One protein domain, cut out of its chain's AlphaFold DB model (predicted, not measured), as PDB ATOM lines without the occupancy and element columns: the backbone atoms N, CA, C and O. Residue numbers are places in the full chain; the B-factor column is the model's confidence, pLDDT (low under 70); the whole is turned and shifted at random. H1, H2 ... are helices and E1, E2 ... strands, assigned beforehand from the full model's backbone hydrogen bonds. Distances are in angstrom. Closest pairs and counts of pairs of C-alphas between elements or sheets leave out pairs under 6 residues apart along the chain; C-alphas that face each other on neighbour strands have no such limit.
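This is residues 63 to 183 of the 334 residues of an uncharacterized protein of Paenibacillus sp. 276b (UniProt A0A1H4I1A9). A strongly twisted sheet of five strands has the helix H3 packed along one face, over E5 and E3, while two short helices, H1 and H2, pack on H3. Away from H1, the long loop from E1 to E2 reaches out, and its residues 103 to 108 stick out free of the body. The printed part has 121 residues, with three named helices and five named strands in the chain order H1 H2 E1 E2 H3 E3 E4 E5; the class is mixed, helices and strands. The sheet's order is E1 E2 E4 E5 E3, mixed, with E2 and E4 parallel and the other neighbours antiparallel. The whole is compact, with a radius of gyration of the C-alphas of 15.4 A, and spans 50 by 34 by 21 A.

Look first at E5, residues 174 to 182, and E3, residues 142 to 150: they are antiparallel, with N 147 and O 177 2.8 A apart, within hydrogen-bond range. On the other side of E5, E4, residues 165 to 169, forms a hairpin with it; N 167 and O 176 are 2.8 A apart. E2, residues 115 to 120, is parallel to E4, with N 168 and O 118 at 2.8 A. The edge strand E1, residues 89 to 95, forms a hairpin with E2, and N 117 and O 93 are 3.3 A apart. H3, residues 122 to 135, is on the sheet at a height of 9.5 A, along the strands, at 20 degrees to E3 on the local plane; E2, H3 and E3 make a split strand-helix-strand unit, two same-way strands with E4 and E5 between them, its crossover right-handed. H1, residues 63 to 68, touches H3 at a shallow tilt of 22 degrees, opposite ways; their closest C-alphas, of Ile 64 and Ala 131, are 6.0 A apart. H2, residues 79 to 84, touches H3 at a steep tilt of 48 degrees, with the C-alphas of Phe 79 and Ala 131 closest at 6.6 A, and only grazes the sheet. In H1, H2 and H3 every O i to N i+4 pair is within hydrogen-bond range.

Find C-alpha 142 at (277.709, 362.111, 300.190), where E3 begins its 25.8 A. E5 runs 24.9 A and ends at C-alpha 182, (275.870, 358.338, 301.898). H3 starts at C-alpha 122, (298.776, 366.049, 312.567), and runs 19.9 A. E1 measures 16.0 A, E2 15.3 A, E4 13.1 A, H2 8.8 A and H1 8.7 A.

The C-alphas of Ala 66 and Ile 106, the two farthest apart, are 50.5 A apart. The printed part has no cut. Its long links are E1 to E2, 19 residues, and E3 to E4, 14 residues; a short parallel pairing of residues 99 to 100 with 155 to 156 joins them. The mean pLDDT of the printed part is 71.9, and residues 86 to 116, 140 to 141, 153 to 163 and 181 to 183 are under 70.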
ATOM      1  N   VAL A  63     292.160 376.917 295.595       81.19
ATOM      2  CA  VAL A  63     292.551 377.128 296.995       81.19
ATOM      3  C   VAL A  63     293.030 375.819 297.623       81.19
ATOM      4  O   VAL A  63     294.092 375.821 298.244       81.19
ATOM      5  N   ILE A  64     292.328 374.697 297.418       79.62
ATOM      6  CA  ILE A  64     292.766 373.370 297.887       79.62
ATOM      7  C   ILE A  64     294.142 373.019 297.306       79.62
ATOM      8  O   ILE A  64     295.060 372.677 298.052       79.62
ATOM      9  N   GLN A  65     294.331 373.159 295.992       83.50
ATOM     10  CA  GLN A  65     295.618 372.878 295.347       83.50
ATOM     11  C   GLN A  65     296.740 373.777 295.883       83.50
ATOM     12  O   GLN A  65     297.867 373.323 296.081       83.50
ATOM     13  N   ALA A  66     296.442 375.047 296.167       81.69
ATOM     14  CA  ALA A  66     297.394 375.961 296.784       81.69
ATOM     15  C   ALA A  66     297.745 375.552 298.225       81.69
ATOM     16  O   ALA A  66     298.912 375.653 298.601       81.69
ATOM     17  N   LEU A  67     296.774 375.064 299.006       77.75
ATOM     18  CA  LEU A  67     297.004 374.526 300.353       77.75
ATOM     19  C   LEU A  67     297.892 373.280 300.323       77.75
ATOM     20  O   LEU A  67     298.720 373.098 301.212       77.75
ATOM     21  N   PHE A  68     297.742 372.441 299.297       84.00
ATOM     22  CA  PHE A  68     298.535 371.226 299.132       84.00
ATOM     23  C   PHE A  68     299.920 371.460 298.529       84.00
ATOM     24  O   PHE A  68     300.767 370.566 298.584       84.00
ATOM     25  N   LYS A  69     300.195 372.639 297.974       85.44
ATOM     26  CA  LYS A  69     301.489 372.940 297.361       85.44
ATOM     27  C   LYS A  69     302.631 372.855 298.377       85.44
ATOM     28  O   LYS A  69     302.575 373.478 299.435       85.44
ATOM     29  N   GLY A  70     303.695 372.121 298.045       80.31
ATOM     30  CA  GLY A  70     304.808 371.878 298.966       80.31
ATOM     31  C   GLY A  70     304.475 370.902 300.099       80.31
ATOM     32  O   GLY A  70     305.298 370.708 300.994       80.31
ATOM     33  N   THR A  71     303.294 370.283 300.066       83.62
ATOM     34  CA  THR A  71     302.914 369.173 300.942       83.62
ATOM     35  C   THR A  71     303.024 367.854 300.177       83.62
ATOM     36  O   THR A  71     303.198 367.822 298.957       83.62
ATOM     37  N   ARG A  72     302.860 366.727 300.873       79.44
ATOM     38  CA  ARG A  72     302.809 365.405 300.229       79.44
ATOM     39  C   ARG A  72     301.607 365.219 299.292       79.44
ATOM     40  O   ARG A  72     301.646 364.324 298.454       79.44
ATOM     41  N   PHE A  73     300.580 366.061 299.410       84.31
ATOM     42  CA  PHE A  73     299.360 366.014 298.599       84.31
ATOM     43  C   PHE A  73     299.443 366.867 297.327       84.31
ATOM     44  O   PHE A  73     298.458 366.977 296.610       84.31
ATOM     45  N   GLU A  74     300.599 367.466 297.018       85.25
ATOM     46  CA  GLU A  74     300.761 368.386 295.878       85.25
ATOM     47  C   GLU A  74     300.352 367.774 294.525       85.25
ATOM     48  O   GLU A  74     299.940 368.495 293.620       85.25
ATOM     49  N   ASN A  75     300.419 366.445 294.391       83.94
ATOM     50  CA  ASN A  75     300.028 365.731 293.172       83.94
ATOM     51  C   ASN A  75     298.575 365.215 293.184       83.94
ATOM     52  O   ASN A  75     298.158 364.567 292.226       83.94
ATOM     53  N   CYS A  76     297.816 365.446 294.256       82.31
ATOM     54  CA  CYS A  76     296.419 365.033 294.347       82.31
ATOM     55  C   CYS A  76     295.536 366.061 293.629       82.31
ATOM     56  O   CYS A  76     295.510 367.236 293.991       82.31
ATOM     57  N   SER A  77     294.799 365.612 292.614       74.81
ATOM     58  CA  SER A  77     293.910 366.474 291.826       74.81
ATOM     59  C   SER A  77     292.556 366.732 292.490       74.81
ATOM     60  O   SER A  77     291.881 367.684 292.115       74.81
ATOM     61  N   ASN A  78     292.147 365.886 293.436       76.50
ATOM     62  CA  ASN A  78     290.880 365.969 294.159       76.50
ATOM     63  C   ASN A  78     291.004 365.311 295.547       76.50
ATOM     64  O   ASN A  78     292.028 364.700 295.870       76.50
ATOM     65  N   PHE A  79     289.962 365.438 296.370       82.56
ATOM     66  CA  PHE A  79     289.952 364.894 297.729       82.56
ATOM     67  C   PHE A  79     289.991 363.358 297.774       82.56
ATOM     68  O   PHE A  79     290.665 362.784 298.623       82.56
ATOM     69  N   GLU A  80     289.357 362.669 296.830       82.25
ATOM     70  CA  GLU A  80     289.394 361.200 296.755       82.25
ATOM     71  C   GLU A  80     290.816 360.686 296.504       82.25
ATOM     72  O   GLU A  80     291.271 359.770 297.183       82.25
ATOM     73  N   ALA A  81     291.583 361.351 295.637       84.12
ATOM     74  CA  ALA A  81     292.992 361.045 295.411       84.12
ATOM     75  C   ALA A  81     293.854 361.271 296.664       84.12
ATOM     76  O   ALA A  81     294.861 360.582 296.842       84.12
ATOM     77  N   VAL A  82     293.474 362.208 297.543       84.44
ATOM     78  CA  VAL A  82     294.104 362.363 298.865       84.44
ATOM     79  C   VAL A  82     293.815 361.125 299.714       84.44
ATOM     80  O   VAL A  82     294.740 360.506 300.245       84.44
ATOM     81  N   LEU A  83     292.549 360.707 299.788       83.50
ATOM     82  CA  LEU A  83     292.139 359.532 300.556       83.50
ATOM     83  C   LEU A  83     292.715 358.225 300.005       83.50
ATOM     84  O   LEU A  83     292.975 357.321 300.786       83.50
ATOM     85  N   GLU A  84     292.970 358.098 298.707       80.19
ATOM     86  CA  GLU A  84     293.479 356.870 298.078       80.19
ATOM     87  C   GLU A  84     295.011 356.788 298.004       80.19
ATOM     88  O   GLU A  84     295.562 355.748 297.629       80.19
ATOM     89  N   MET A  85     295.724 357.857 298.367       75.62
ATOM     90  CA  MET A  85     297.170 357.943 298.169       75.62
ATOM     91  C   MET A  85     297.914 356.785 298.864       75.62
ATOM     92  O   MET A  85     297.812 356.582 300.063       75.62
ATOM     93  N   ASN A  86     298.724 356.011 298.137       62.59
ATOM     94  CA  ASN A  86     299.418 354.837 298.706       62.59
ATOM     95  C   ASN A  86     300.812 355.146 299.301       62.59
ATOM     96  O   ASN A  86     301.527 354.230 299.725       62.59
ATOM     97  N   ASN A  87     301.204 356.426 299.321       58.28
ATOM     98  CA  ASN A  87     302.523 356.923 299.735       58.28
ATOM     99  C   ASN A  87     302.518 357.534 301.147       58.28
ATOM    100  O   ASN A  87     303.229 358.500 301.415       58.28
ATOM    101  N   TYR A  88     301.710 356.993 302.057       63.09
ATOM    102  CA  TYR A  88     301.864 357.283 303.483       63.09
ATOM    103  C   TYR A  88     303.164 356.662 303.996       63.09
ATOM    104  O   TYR A  88     303.639 355.676 303.425       63.09
ATOM    105  N   ASP A  89     303.747 357.225 305.057       57.41
ATOM    106  CA  ASP A  89     304.916 356.639 305.711       57.41
ATOM    107  C   ASP A  89     304.554 355.197 306.095       57.41
ATOM    108  O   ASP A  89     303.766 354.969 307.012       57.41
ATOM    109  N   ARG A  90     305.050 354.214 305.329       50.66
ATOM    110  CA  ARG A  90     304.685 352.791 305.442       50.66
ATOM    111  C   ARG A  90     305.312 352.157 306.681       50.66
ATOM    112  O   ARG A  90     306.046 351.177 306.597       50.66
ATOM    113  N   LYS A  91     305.028 352.706 307.855       54.78
ATOM    114  CA  LYS A  91     304.933 351.887 309.051       54.78
ATOM    115  C   LYS A  91     303.514 351.354 309.060       54.78
ATOM    116  O   LYS A  91     302.591 352.039 309.480       54.78
ATOM    117  N   GLU A  92     303.347 350.153 308.520       54.19
ATOM    118  CA  GLU A  92     302.132 349.389 308.766       54.19
ATOM    119  C   GLU A  92     302.074 349.130 310.270       54.19
ATOM    120  O   GLU A  92     302.870 348.367 310.822       54.19
ATOM    121  N   VAL A  93     301.186 349.848 310.948       57.72
ATOM    122  CA  VAL A  93     300.870 349.589 312.347       57.72
ATOM    123  C   VAL A  93     299.658 348.669 312.328       57.72
ATOM    124  O   VAL A  93     298.570 349.076 311.923       57.72
ATOM    125  N   SER A  94     299.865 347.409 312.706       59.09
ATOM    126  CA  SER A  94     298.767 346.478 312.955       59.09
ATOM    127  C   SER A  94     298.155 346.810 314.307       59.09
ATOM    128  O   SER A  94     298.785 346.573 315.339       59.09
ATOM    129  N   ILE A  95     296.937 347.347 314.308       63.69
ATOM    130  CA  ILE A  95     296.181 347.580 315.542       63.69
ATOM    131  C   ILE A  95     295.100 346.510 315.670       63.69
ATOM    132  O   ILE A  95     294.442 346.145 314.692       63.69
ATOM    133  N   GLN A  96     294.942 345.982 316.883       62.06
ATOM    134  CA  GLN A  96     293.798 345.151 317.242       62.06
ATOM    135  C   GLN A  96     292.680 346.070 317.722       62.06
ATOM    136  O   GLN A  96     292.845 346.773 318.714       62.06
ATOM    137  N   ILE A  97     291.564 346.079 316.997       62.41
ATOM    138  CA  ILE A  97     290.416 346.927 317.312       62.41
ATOM    139  C   ILE A  97     289.398 346.076 318.069       62.41
ATOM    140  O   ILE A  97     288.889 345.089 317.536       62.41
ATOM    141  N   LEU A  98     289.121 346.463 319.315       57.56
ATOM    142  CA  LEU A  98     287.996 345.941 320.084       57.56
ATOM    143  C   LEU A  98     286.755 346.760 319.743       57.56
ATOM    144  O   LEU A  98     286.807 347.991 319.726       57.56
ATOM    145  N   ILE A  99     285.655 346.067 319.466       57.88
ATOM    146  CA  ILE A  99     284.403 346.683 319.039       57.88
ATOM    147  C   ILE A  99     283.314 346.341 320.036       57.88
ATOM    148  O   ILE A  99     283.111 345.169 320.353       57.88
ATOM    149  N   ASP A 100     282.594 347.365 320.478       54.44
ATOM    150  CA  ASP A 100     281.360 347.185 321.229       54.44
ATOM    151  C   ASP A 100     280.195 347.051 320.242       54.44
ATOM    152  O   ASP A 100     279.860 347.994 319.519       54.44
ATOM    153  N   ALA A 101     279.636 345.848 320.137       54.06
ATOM    154  CA  ALA A 101     278.512 345.549 319.260       54.06
ATOM    155  C   ALA A 101     277.412 344.861 320.083       54.06
ATOM    156  O   ALA A 101     277.566 343.686 320.426       54.06
ATOM    157  N   PRO A 102     276.294 345.550 320.380       49.28
ATOM    158  CA  PRO A 102     275.212 344.976 321.176       49.28
ATOM    159  C   PRO A 102     274.432 343.843 320.477       49.28
ATOM    160  O   PRO A 102     273.641 343.175 321.133       49.28
ATOM    161  N   GLU A 103     274.673 343.572 319.184       44.44
ATOM    162  CA  GLU A 103     273.897 342.604 318.380       44.44
ATOM    163  C   GLU A 103     274.733 341.504 317.692       44.44
ATOM    164  O   GLU A 103     274.258 340.848 316.767       44.44
ATOM    165  N   LEU A 104     275.966 341.223 318.136       47.62
ATOM    166  CA  LEU A 104     276.700 340.028 317.676       47.62
ATOM    167  C   LEU A 104     276.231 338.759 318.418       47.62
ATOM    168  O   LEU A 104     277.018 338.027 319.021       47.62
ATOM    169  N   GLU A 105     274.935 338.451 318.343       44.72
ATOM    170  CA  GLU A 105     274.494 337.064 318.464       44.72
ATOM    171  C   GLU A 105     274.877 336.355 317.166       44.72
ATOM    172  O   GLU A 105     274.170 336.445 316.173       44.72
ATOM    173  N   ILE A 106     276.044 335.707 317.168       43.16
ATOM    174  CA  ILE A 106     276.414 334.474 316.451       43.16
ATOM    175  C   ILE A 106     277.942 334.491 316.271       43.16
ATOM    176  O   ILE A 106     278.526 335.319 315.581       43.16
ATOM    177  N   THR A 107     278.574 333.494 316.895       36.53
ATOM    178  CA  THR A 107     279.976 333.063 316.744       36.53
ATOM    179  C   THR A 107     281.075 333.962 317.323       36.53
ATOM    180  O   THR A 107     281.837 334.577 316.599       36.53
ATOM    181  N   GLY A 108     281.231 333.887 318.651       42.31
ATOM    182  CA  GLY A 108     282.534 333.921 319.329       42.31
ATOM    183  C   GLY A 108     283.304 335.238 319.266       42.31
ATOM    184  O   GLY A 108     284.001 335.474 318.297       42.31
ATOM    185  N   SER A 109     283.257 336.007 320.362       43.06
ATOM    186  CA  SER A 109     284.119 337.162 320.684       43.06
ATOM    187  C   SER A 109     284.396 338.118 319.512       43.06
ATOM    188  O   SER A 109     285.214 337.805 318.656       43.06
ATOM    189  N   GLY A 110     283.753 339.293 319.514       50.44
ATOM    190  CA  GLY A 110     283.842 340.351 318.495       50.44
ATOM    191  C   GLY A 110     285.253 340.893 318.229       50.44
ATOM    192  O   GLY A 110     285.577 342.023 318.577       50.44
ATOM    193  N   PHE A 111     286.088 340.078 317.593       51.69
ATOM    194  CA  PHE A 111     287.427 340.407 317.140       51.69
ATOM    195  C   PHE A 111     287.392 340.628 315.632       51.69
ATOM    196  O   PHE A 111     287.119 339.703 314.865       51.69
ATOM    197  N   ILE A 112     287.720 341.845 315.200       52.72
ATOM    198  CA  ILE A 112     288.064 342.098 313.800       52.72
ATOM    199  C   ILE A 112     289.549 341.754 313.606       52.72
ATOM    200  O   ILE A 112     290.365 342.062 314.482       52.72
ATOM    201  N   PRO A 113     289.931 341.090 312.495       51.62
ATOM    202  CA  PRO A 113     291.336 340.875 312.162       51.62
ATOM    203  C   PRO A 113     292.130 342.194 312.180       51.62
ATOM    204  O   PRO A 113     291.560 343.256 311.926       51.62
ATOM    205  N   PRO A 114     293.443 342.150 312.470       58.72
ATOM    206  CA  PRO A 114     294.270 343.349 312.557       58.72
ATOM    207  C   PRO A 114     294.136 344.195 311.288       58.72
ATOM    208  O   PRO A 114     294.378 343.712 310.181       58.72
ATOM    209  N   VAL A 115     293.742 345.455 311.468       64.00
ATOM    210  CA  VAL A 115     293.598 346.417 310.373       64.00
ATOM    211  C   VAL A 115     294.941 347.109 310.183       64.00
ATOM    212  O   VAL A 115     295.519 347.632 311.138       64.00
ATOM    213  N   SER A 116     295.453 347.102 308.954       63.38
ATOM    214  CA  SER A 116     296.642 347.877 308.604       63.38
ATOM    215  C   SER A 116     296.261 349.345 308.464       63.38
ATOM    216  O   SER A 116     295.473 349.707 307.591       63.38
ATOM    217  N   LEU A 117     296.833 350.187 309.319       72.31
ATOM    218  CA  LEU A 117     296.576 351.623 309.309       72.31
ATOM    219  C   LEU A 117     297.667 352.396 308.576       72.31
ATOM    220  O   LEU A 117     298.842 352.024 308.580       72.31
ATOM    221  N   ARG A 118     297.265 353.521 307.981       77.50
ATOM    222  CA  ARG A 118     298.168 354.462 307.314       77.50
ATOM    223  C   ARG A 118     298.680 355.479 308.327       77.50
ATOM    224  O   ARG A 118     297.877 356.168 308.946       77.50
ATOM    225  N   CYS A 119     299.995 355.590 308.496       79.19
ATOM    226  CA  CYS A 119     300.566 356.594 309.395       79.19
ATOM    227  C   CYS A 119     300.469 357.997 308.787       79.19
ATOM    228  O   CYS A 119     300.832 358.207 307.626       79.19
ATOM    229  N   ILE A 120     300.026 358.959 309.593       84.12
ATOM    230  CA  ILE A 120     299.834 360.343 309.170       84.12
ATOM    231  C   ILE A 120     300.275 361.326 310.260       84.12
ATOM    232  O   ILE A 120     300.195 361.019 311.451       84.12
ATOM    233  N   SER A 121     300.771 362.495 309.849       84.00
ATOM    234  CA  SER A 121     301.108 363.591 310.764       84.00
ATOM    235  C   SER A 121     299.862 364.402 311.131       84.00
ATOM    236  O   SER A 121     298.886 364.421 310.374       84.00
ATOM    237  N   ASN A 122     299.886 365.141 312.247       81.94
ATOM    238  CA  ASN A 122     298.776 366.049 312.567       81.94
ATOM    239  C   ASN A 122     298.654 367.180 311.539       81.94
ATOM    240  O   ASN A 122     297.553 367.649 311.250       81.94
ATOM    241  N   GLN A 123     299.781 367.607 310.965       85.06
ATOM    242  CA  GLN A 123     299.798 368.617 309.911       85.06
ATOM    243  C   GLN A 123     299.083 368.120 308.646       85.06
ATOM    244  O   GLN A 123     298.296 368.852 308.053       85.06
ATOM    245  N   ASP A 124     299.303 366.868 308.255       85.31
ATOM    246  CA  ASP A 124     298.617 366.269 307.110       85.31
ATOM    247  C   ASP A 124     297.111 366.111 307.373       85.31
ATOM    248  O   ASP A 124     296.299 366.397 306.494       85.31
ATOM    249  N   ILE A 125     296.718 365.741 308.599       87.81
ATOM    250  CA  ILE A 125     295.305 365.697 309.005       87.81
ATOM    251  C   ILE A 125     294.644 367.075 308.916       87.81
ATOM    252  O   ILE A 125     293.496 367.170 308.483       87.81
ATOM    253  N   PHE A 126     295.350 368.153 309.270       86.69
ATOM    254  CA  PHE A 126     294.838 369.514 309.102       86.69
ATOM    255  C   PHE A 126     294.512 369.828 307.632       86.69
ATOM    256  O   PHE A 126     293.458 370.403 307.342       86.69
ATOM    257  N   TYR A 127     295.371 369.412 306.697       85.06
ATOM    258  CA  TYR A 127     295.122 369.584 305.264       85.06
ATOM    259  C   TYR A 127     293.949 368.731 304.770       85.06
ATOM    260  O   TYR A 127     293.103 369.245 304.040       85.06
ATOM    261  N   ILE A 128     293.850 367.474 305.217       87.44
ATOM    262  CA  ILE A 128     292.707 366.600 304.909       87.44
ATOM    263  C   ILE A 128     291.411 367.238 305.403       87.44
ATOM    264  O   ILE A 128     290.467 367.367 304.630       87.44
ATOM    265  N   ARG A 129     291.368 367.698 306.658       87.69
ATOM    266  CA  ARG A 129     290.191 368.363 307.228       87.69
ATOM    267  C   ARG A 129     289.809 369.612 306.437       87.69
ATOM    268  O   ARG A 129     288.639 369.790 306.125       87.69
ATOM    269  N   SER A 130     290.784 370.448 306.088       82.94
ATOM    270  CA  SER A 130     290.534 371.683 305.337       82.94
ATOM    271  C   SER A 130     289.954 371.394 303.948       82.94
ATOM    272  O   SER A 130     289.006 372.048 303.528       82.94
ATOM    273  N   ALA A 131     290.486 370.391 303.244       81.94
ATOM    274  CA  ALA A 131     289.960 369.981 301.945       81.94
ATOM    275  C   ALA A 131     288.567 369.342 302.061       81.94
ATOM    276  O   ALA A 131     287.683 369.653 301.269       81.94
ATOM    277  N   MET A 132     288.348 368.524 303.092       86.25
ATOM    278  CA  MET A 132     287.056 367.911 303.404       86.25
ATOM    279  C   MET A 132     285.967 368.962 303.656       86.25
ATOM    280  O   MET A 132     284.874 368.862 303.108       86.25
ATOM    281  N   GLU A 133     286.267 369.991 304.455       82.75
ATOM    282  CA  GLU A 133     285.343 371.097 304.743       82.75
ATOM    283  C   GLU A 133     284.966 371.874 303.479       82.75
ATOM    284  O   GLU A 133     283.846 372.366 303.374       82.75
ATOM    285  N   VAL A 134     285.880 371.989 302.514       77.75
ATOM    286  CA  VAL A 134     285.593 372.624 301.227       77.75
ATOM    287  C   VAL A 134     284.734 371.719 300.345       77.75
ATOM    288  O   VAL A 134     283.745 372.202 299.803       77.75
ATOM    289  N   GLU A 135     285.051 370.427 300.235       81.38
ATOM    290  CA  GLU A 135     284.265 369.476 299.431       81.38
ATOM    291  C   GLU A 135     282.833 369.303 299.944       81.38
ATOM    292  O   GLU A 135     281.879 369.376 299.167       81.38
ATOM    293  N   ASN A 136     282.655 369.161 301.259       80.56
ATOM    294  CA  ASN A 136     281.339 368.965 301.869       80.56
ATOM    295  C   ASN A 136     280.367 370.130 301.612       80.56
ATOM    296  O   ASN A 136     279.160 369.924 301.692       80.56
ATOM    297  N   LYS A 137     280.848 371.339 301.269       78.94
ATOM    298  CA  LYS A 137     279.970 372.464 300.882       78.94
ATOM    299  C   LYS A 137     279.139 372.169 299.635       78.94
ATOM    300  O   LYS A 137     278.135 372.841 299.420       78.94
ATOM    301  N   TYR A 138     279.606 371.250 298.794       72.88
ATOM    302  CA  TYR A 138     279.065 371.015 297.460       72.88
ATOM    303  C   TYR A 138     278.460 369.623 297.291       72.88
ATOM    304  O   TYR A 138     277.793 369.380 296.292       72.88
ATOM    305  N   MET A 139     278.697 368.700 298.225       70.25
ATOM    306  CA  MET A 139     278.182 367.339 298.127       70.25
ATOM    307  C   MET A 139     276.909 367.173 298.964       70.25
ATOM    308  O   MET A 139     276.926 367.330 300.185       70.25
ATOM    309  N   ASN A 140     275.811 366.820 298.292       64.94
ATOM    310  CA  ASN A 140     274.505 366.624 298.931       64.94
ATOM    311  C   ASN A 140     274.170 365.153 299.195       64.94
ATOM    312  O   ASN A 140     273.455 364.856 300.143       64.94
ATOM    313  N   ASN A 141     274.696 364.228 298.390       62.56
ATOM    314  CA  ASN A 141     274.385 362.792 298.507       62.56
ATOM    315  C   ASN A 141     275.429 362.027 299.308       62.56
ATOM    316  O   ASN A 141     275.307 360.831 299.563       62.56
ATOM    317  N   LYS A 142     276.526 362.703 299.613       71.62
ATOM    318  CA  LYS A 142     277.709 362.111 300.190       71.62
ATOM    319  C   LYS A 142     278.393 363.180 301.009       71.62
ATOM    320  O   LYS A 142     278.680 364.245 300.489       71.62
ATOM    321  N   GLN A 143     278.666 362.902 302.270       79.31
ATOM    322  CA  GLN A 143     279.527 363.757 303.072       79.31
ATOM    323  C   GLN A 143     280.630 362.945 303.712       79.31
ATOM    324  O   GLN A 143     280.483 361.762 304.023       79.31
ATOM    325  N   TYR A 144     281.761 363.605 303.888       83.25
ATOM    326  CA  TYR A 144     282.907 363.041 304.564       83.25
ATOM    327  C   TYR A 144     282.932 363.539 306.002       83.25
ATOM    328  O   TYR A 144     282.839 364.739 306.256       83.25
ATOM    329  N   HIS A 145     283.090 362.618 306.947       84.12
ATOM    330  CA  HIS A 145     283.226 362.948 308.359       84.12
ATOM    331  C   HIS A 145     284.577 362.484 308.874       84.12
ATOM    332  O   HIS A 145     284.954 361.328 308.692       84.12
ATOM    333  N   LEU A 146     285.289 363.381 309.552       87.25
ATOM    334  CA  LEU A 146     286.527 363.059 310.247       87.25
ATOM    335  C   LEU A 146     286.215 362.757 311.712       87.25
ATOM    336  O   LEU A 146     285.953 363.666 312.498       87.25
ATOM    337  N   ASN A 147     286.284 361.483 312.076       83.38
ATOM    338  CA  ASN A 147     286.154 361.027 313.453       83.38
ATOM    339  C   ASN A 147     287.541 360.886 314.079       83.38
ATOM    340  O   ASN A 147     288.498 360.476 313.415       83.38
ATOM    341  N   ARG A 148     287.630 361.211 315.367       87.12
ATOM    342  CA  ARG A 148     288.852 361.126 316.165       87.12
ATOM    343  C   ARG A 148     288.591 360.213 317.354       87.12
ATOM    344  O   ARG A 148     287.678 360.493 318.122       87.12
ATOM    345  N   VAL A 149     289.379 359.155 317.495       79.00
ATOM    346  CA  VAL A 149     289.223 358.161 318.566       79.00
ATOM    347  C   VAL A 149     290.589 357.880 319.174       79.00
ATOM    348  O   VAL A 149     291.565 357.716 318.439       79.00
ATOM    349  N   SER A 150     290.693 357.851 320.502       79.81
ATOM    350  CA  SER A 150     291.943 357.434 321.145       79.81
ATOM    351  C   SER A 150     292.212 355.956 320.853       79.81
ATOM    352  O   SER A 150     291.283 355.153 320.832       79.81
ATOM    353  N   ILE A 151     293.473 355.555 320.670       74.44
ATOM    354  CA  ILE A 151     293.812 354.128 320.499       74.44
ATOM    355  C   ILE A 151     293.403 353.272 321.713       74.44
ATOM    356  O   ILE A 151     293.214 352.064 321.584       74.44
ATOM    357  N   ASP A 152     293.279 353.901 322.883       73.69
ATOM    358  CA  ASP A 152     292.931 353.247 324.145       73.69
ATOM    359  C   ASP A 152     291.407 353.115 324.346       73.69
ATOM    360  O   ASP A 152     290.959 352.488 325.307       73.69
ATOM    361  N   GLU A 153     290.600 353.712 323.463       69.56
ATOM    362  CA  GLU A 153     289.138 353.702 323.534       69.56
ATOM    363  C   GLU A 153     288.531 352.570 322.693       69.56
ATOM    364  O   GLU A 153     289.088 352.120 321.690       69.56
ATOM    365  N   VAL A 154     287.348 352.103 323.105       64.94
ATOM    366  CA  VAL A 154     286.589 351.106 322.343       64.94
ATOM    367  C   VAL A 154     285.969 351.781 321.127       64.94
ATOM    368  O   VAL A 154     285.289 352.799 321.259       64.94
ATOM    369  N   LEU A 155     286.180 351.212 319.938       64.69
ATOM    370  CA  LEU A 155     285.678 351.802 318.705       64.69
ATOM    371  C   LEU A 155     284.214 351.392 318.462       64.69
ATOM    372  O   LEU A 155     283.931 350.192 318.367       64.69
ATOM    373  N   PRO A 156     283.279 352.345 318.282       62.50
ATOM    374  CA  PRO A 156     281.914 352.020 317.886       62.50
ATOM    375  C   PRO A 156     281.881 351.348 316.508       62.50
ATOM    376  O   PRO A 156     282.406 351.894 315.533       62.50
ATOM    377  N   TYR A 157     281.209 350.196 316.395       62.91
ATOM    378  CA  TYR A 157     281.117 349.441 315.134       62.91
ATOM    379  C   TYR A 157     280.595 350.289 313.966       62.91
ATOM    380  O   TYR A 157     281.099 350.195 312.847       62.91
ATOM    381  N   GLY A 158     279.621 351.163 314.238       61.00
ATOM    382  CA  GLY A 158     278.980 352.012 313.229       61.00
ATOM    383  C   GLY A 158     279.921 352.992 312.519       61.00
ATOM    384  O   GLY A 158     279.576 353.487 311.445       61.00
ATOM    385  N   LEU A 159     281.114 353.253 313.071       62.97
ATOM    386  CA  LEU A 159     282.128 354.103 312.439       62.97
ATOM    387  C   LEU A 159     282.961 353.360 311.384       62.97
ATOM    388  O   LEU A 159     283.568 354.000 310.530       62.97
ATOM    389  N   LEU A 160     282.970 352.025 311.398       64.38
ATOM    390  CA  LEU A 160     283.683 351.193 310.426       64.38
ATOM    391  C   LEU A 160     282.796 350.848 309.224       64.38
ATOM    392  O   LEU A 160     282.600 349.681 308.881       64.38
ATOM    393  N   LYS A 161     282.257 351.869 308.552       64.62
ATOM    394  CA  LYS A 161     281.528 351.659 307.291       64.62
ATOM    395  C   LYS A 161     282.480 351.117 306.207       64.62
ATOM    396  O   LYS A 161     283.652 351.502 306.219       64.62
ATOM    397  N   PRO A 162     282.011 350.320 305.223       56.12
ATOM    398  CA  PRO A 162     282.858 349.711 304.185       56.12
ATOM    399  C   PRO A 162     283.748 350.680 303.386       56.12
ATOM    400  O   PRO A 162     284.781 350.268 302.871       56.12
ATOM    401  N   LYS A 163     283.363 351.959 303.290       66.75
ATOM    402  CA  LYS A 163     284.106 353.018 302.582       66.75
ATOM    403  C   LYS A 163     284.962 353.907 303.500       66.75
ATOM    404  O   LYS A 163     285.430 354.962 303.081       66.75
ATOM    405  N   SER A 164     285.149 353.529 304.763       72.12
ATOM    406  CA  SER A 164     285.920 354.344 305.706       72.12
ATOM    407  C   SER A 164     287.418 354.216 305.444       72.12
ATOM    408  O   SER A 164     287.938 353.113 305.286       72.12
ATOM    409  N   THR A 165     288.126 355.342 305.447       80.56
ATOM    410  CA  THR A 165     289.589 355.383 305.374       80.56
ATOM    411  C   THR A 165     290.152 355.646 306.764       80.56
ATOM    412  O   THR A 165     289.805 356.641 307.401       80.56
ATOM    413  N   LEU A 166     291.022 354.755 307.242       81.00
ATOM    414  CA  LEU A 166     291.594 354.833 308.583       81.00
ATOM    415  C   LEU A 166     293.056 355.288 308.542       81.00
ATOM    416  O   LEU A 166     293.872 354.760 307.778       81.00
ATOM    417  N   PHE A 167     293.394 356.217 309.429       82.06
ATOM    418  CA  PHE A 167     294.742 356.733 309.619       82.06
ATOM    419  C   PHE A 167     295.154 356.673 311.089       82.06
ATOM    420  O   PHE A 167     294.351 356.913 311.984       82.06
ATOM    421  N   TYR A 168     296.430 356.401 311.333       81.75
ATOM    422  CA  TYR A 168     297.044 356.465 312.653       81.75
ATOM    423  C   TYR A 168     297.898 357.732 312.777       81.75
ATOM    424  O   TYR A 168     298.876 357.906 312.042       81.75
ATOM    425  N   GLY A 169     297.527 358.606 313.709       83.31
ATOM    426  CA  GLY A 169     298.265 359.805 314.088       83.31
ATOM    427  C   GLY A 169     299.457 359.463 314.969       83.31
ATOM    428  O   GLY A 169     299.305 359.205 316.162       83.31
ATOM    429  N   TYR A 170     300.666 359.464 314.407       78.75
ATOM    430  CA  TYR A 170     301.855 359.031 315.156       78.75
ATOM    431  C   TYR A 170     302.336 360.052 316.203       78.75
ATOM    432  O   TYR A 170     303.162 359.713 317.049       78.75
ATOM    433  N   GLU A 171     301.865 361.298 316.132       80.44
ATOM    434  CA  GLU A 171     302.265 362.389 317.031       80.44
ATOM    435  C   GLU A 171     301.429 362.437 318.310       80.44
ATOM    436  O   GLU A 171     301.913 362.890 319.344       80.44
ATOM    437  N   ASP A 172     300.180 361.979 318.242       81.56
ATOM    438  CA  ASP A 172     299.198 362.100 319.315       81.56
ATOM    439  C   ASP A 172     298.539 360.767 319.700       81.56
ATOM    440  O   ASP A 172     297.675 360.756 320.571       81.56
ATOM    441  N   ASN A 173     298.987 359.654 319.107       78.88
ATOM    442  CA  ASN A 173     298.510 358.297 319.390       78.88
ATOM    443  C   ASN A 173     296.993 358.134 319.168       78.88
ATOM    444  O   ASN A 173     296.302 357.423 319.897       78.88
ATOM    445  N   THR A 174     296.482 358.815 318.144       84.44
ATOM    446  CA  THR A 174     295.058 358.883 317.816       84.44
ATOM    447  C   THR A 174     294.746 358.090 316.553       84.44
ATOM    448  O   THR A 174     295.507 358.101 315.584       84.44
ATOM    449  N   LEU A 175     293.577 357.455 316.519       82.25
ATOM    450  CA  LEU A 175     292.972 356.926 315.307       82.25
ATOM    451  C   LEU A 175     292.075 357.993 314.661       82.25
ATOM    452  O   LEU A 175     291.112 358.473 315.261       82.25
ATOM    453  N   TYR A 176     292.381 358.342 313.417       85.00
ATOM    454  CA  TYR A 176     291.551 359.199 312.579       85.00
ATOM    455  C   TYR A 176     290.777 358.337 311.583       85.00
ATOM    456  O   TYR A 176     291.365 357.517 310.876       85.00
ATOM    457  N   ILE A 177     289.463 358.525 311.505       83.88
ATOM    458  CA  ILE A 177     288.591 357.759 310.610       83.88
ATOM    459  C   ILE A 177     287.828 358.740 309.736       83.88
ATOM    460  O   ILE A 177     286.950 359.451 310.224       83.88
ATOM    461  N   VAL A 178     288.156 358.760 308.447       82.75
ATOM    462  CA  VAL A 178     287.358 359.469 307.446       82.75
ATOM    463  C   VAL A 178     286.278 358.514 306.964       82.75
ATOM    464  O   VAL A 178     286.575 357.573 306.226       82.75
ATOM    465  N   SER A 179     285.043 358.718 307.408       82.12
ATOM    466  CA  SER A 179     283.899 357.929 306.963       82.12
ATOM    467  C   SER A 179     283.140 358.658 305.861       82.12
ATOM    468  O   SER A 179     282.899 359.863 305.928       82.12
ATOM    469  N   GLU A 180     282.757 357.902 304.838       76.06
ATOM    470  CA  GLU A 180     281.781 358.337 303.849       76.06
ATOM    471  C   GLU A 180     280.382 358.065 304.402       76.06
ATOM    472  O   GLU A 180     280.033 356.927 304.738       76.06
ATOM    473  N   ILE A 181     279.583 359.117 304.521       69.56
ATOM    474  CA  ILE A 181     278.162 359.019 304.817       69.56
ATOM    475  C   ILE A 181     277.434 359.269 303.506       69.56
ATOM    476  O   ILE A 181     277.379 360.400 303.032       69.56
ATOM    477  N   GLU A 182     276.906 358.198 302.914       60.16
ATOM    478  CA  GLU A 182     275.870 358.338 301.898       60.16
ATOM    479  C   GLU A 182     274.655 358.958 302.584       60.16
ATOM    480  O   GLU A 182     274.073 358.385 303.508       60.16
ATOM    481  N   ILE A 183     274.337 360.177 302.171       56.22
ATOM    482  CA  ILE A 183     273.071 360.808 302.489       56.22
ATOM    483  C   ILE A 183     272.129 360.210 301.459       56.22
ATOM    484  O   ILE A 183     272.233 360.541 300.275       56.22
TER     485      ILE A 183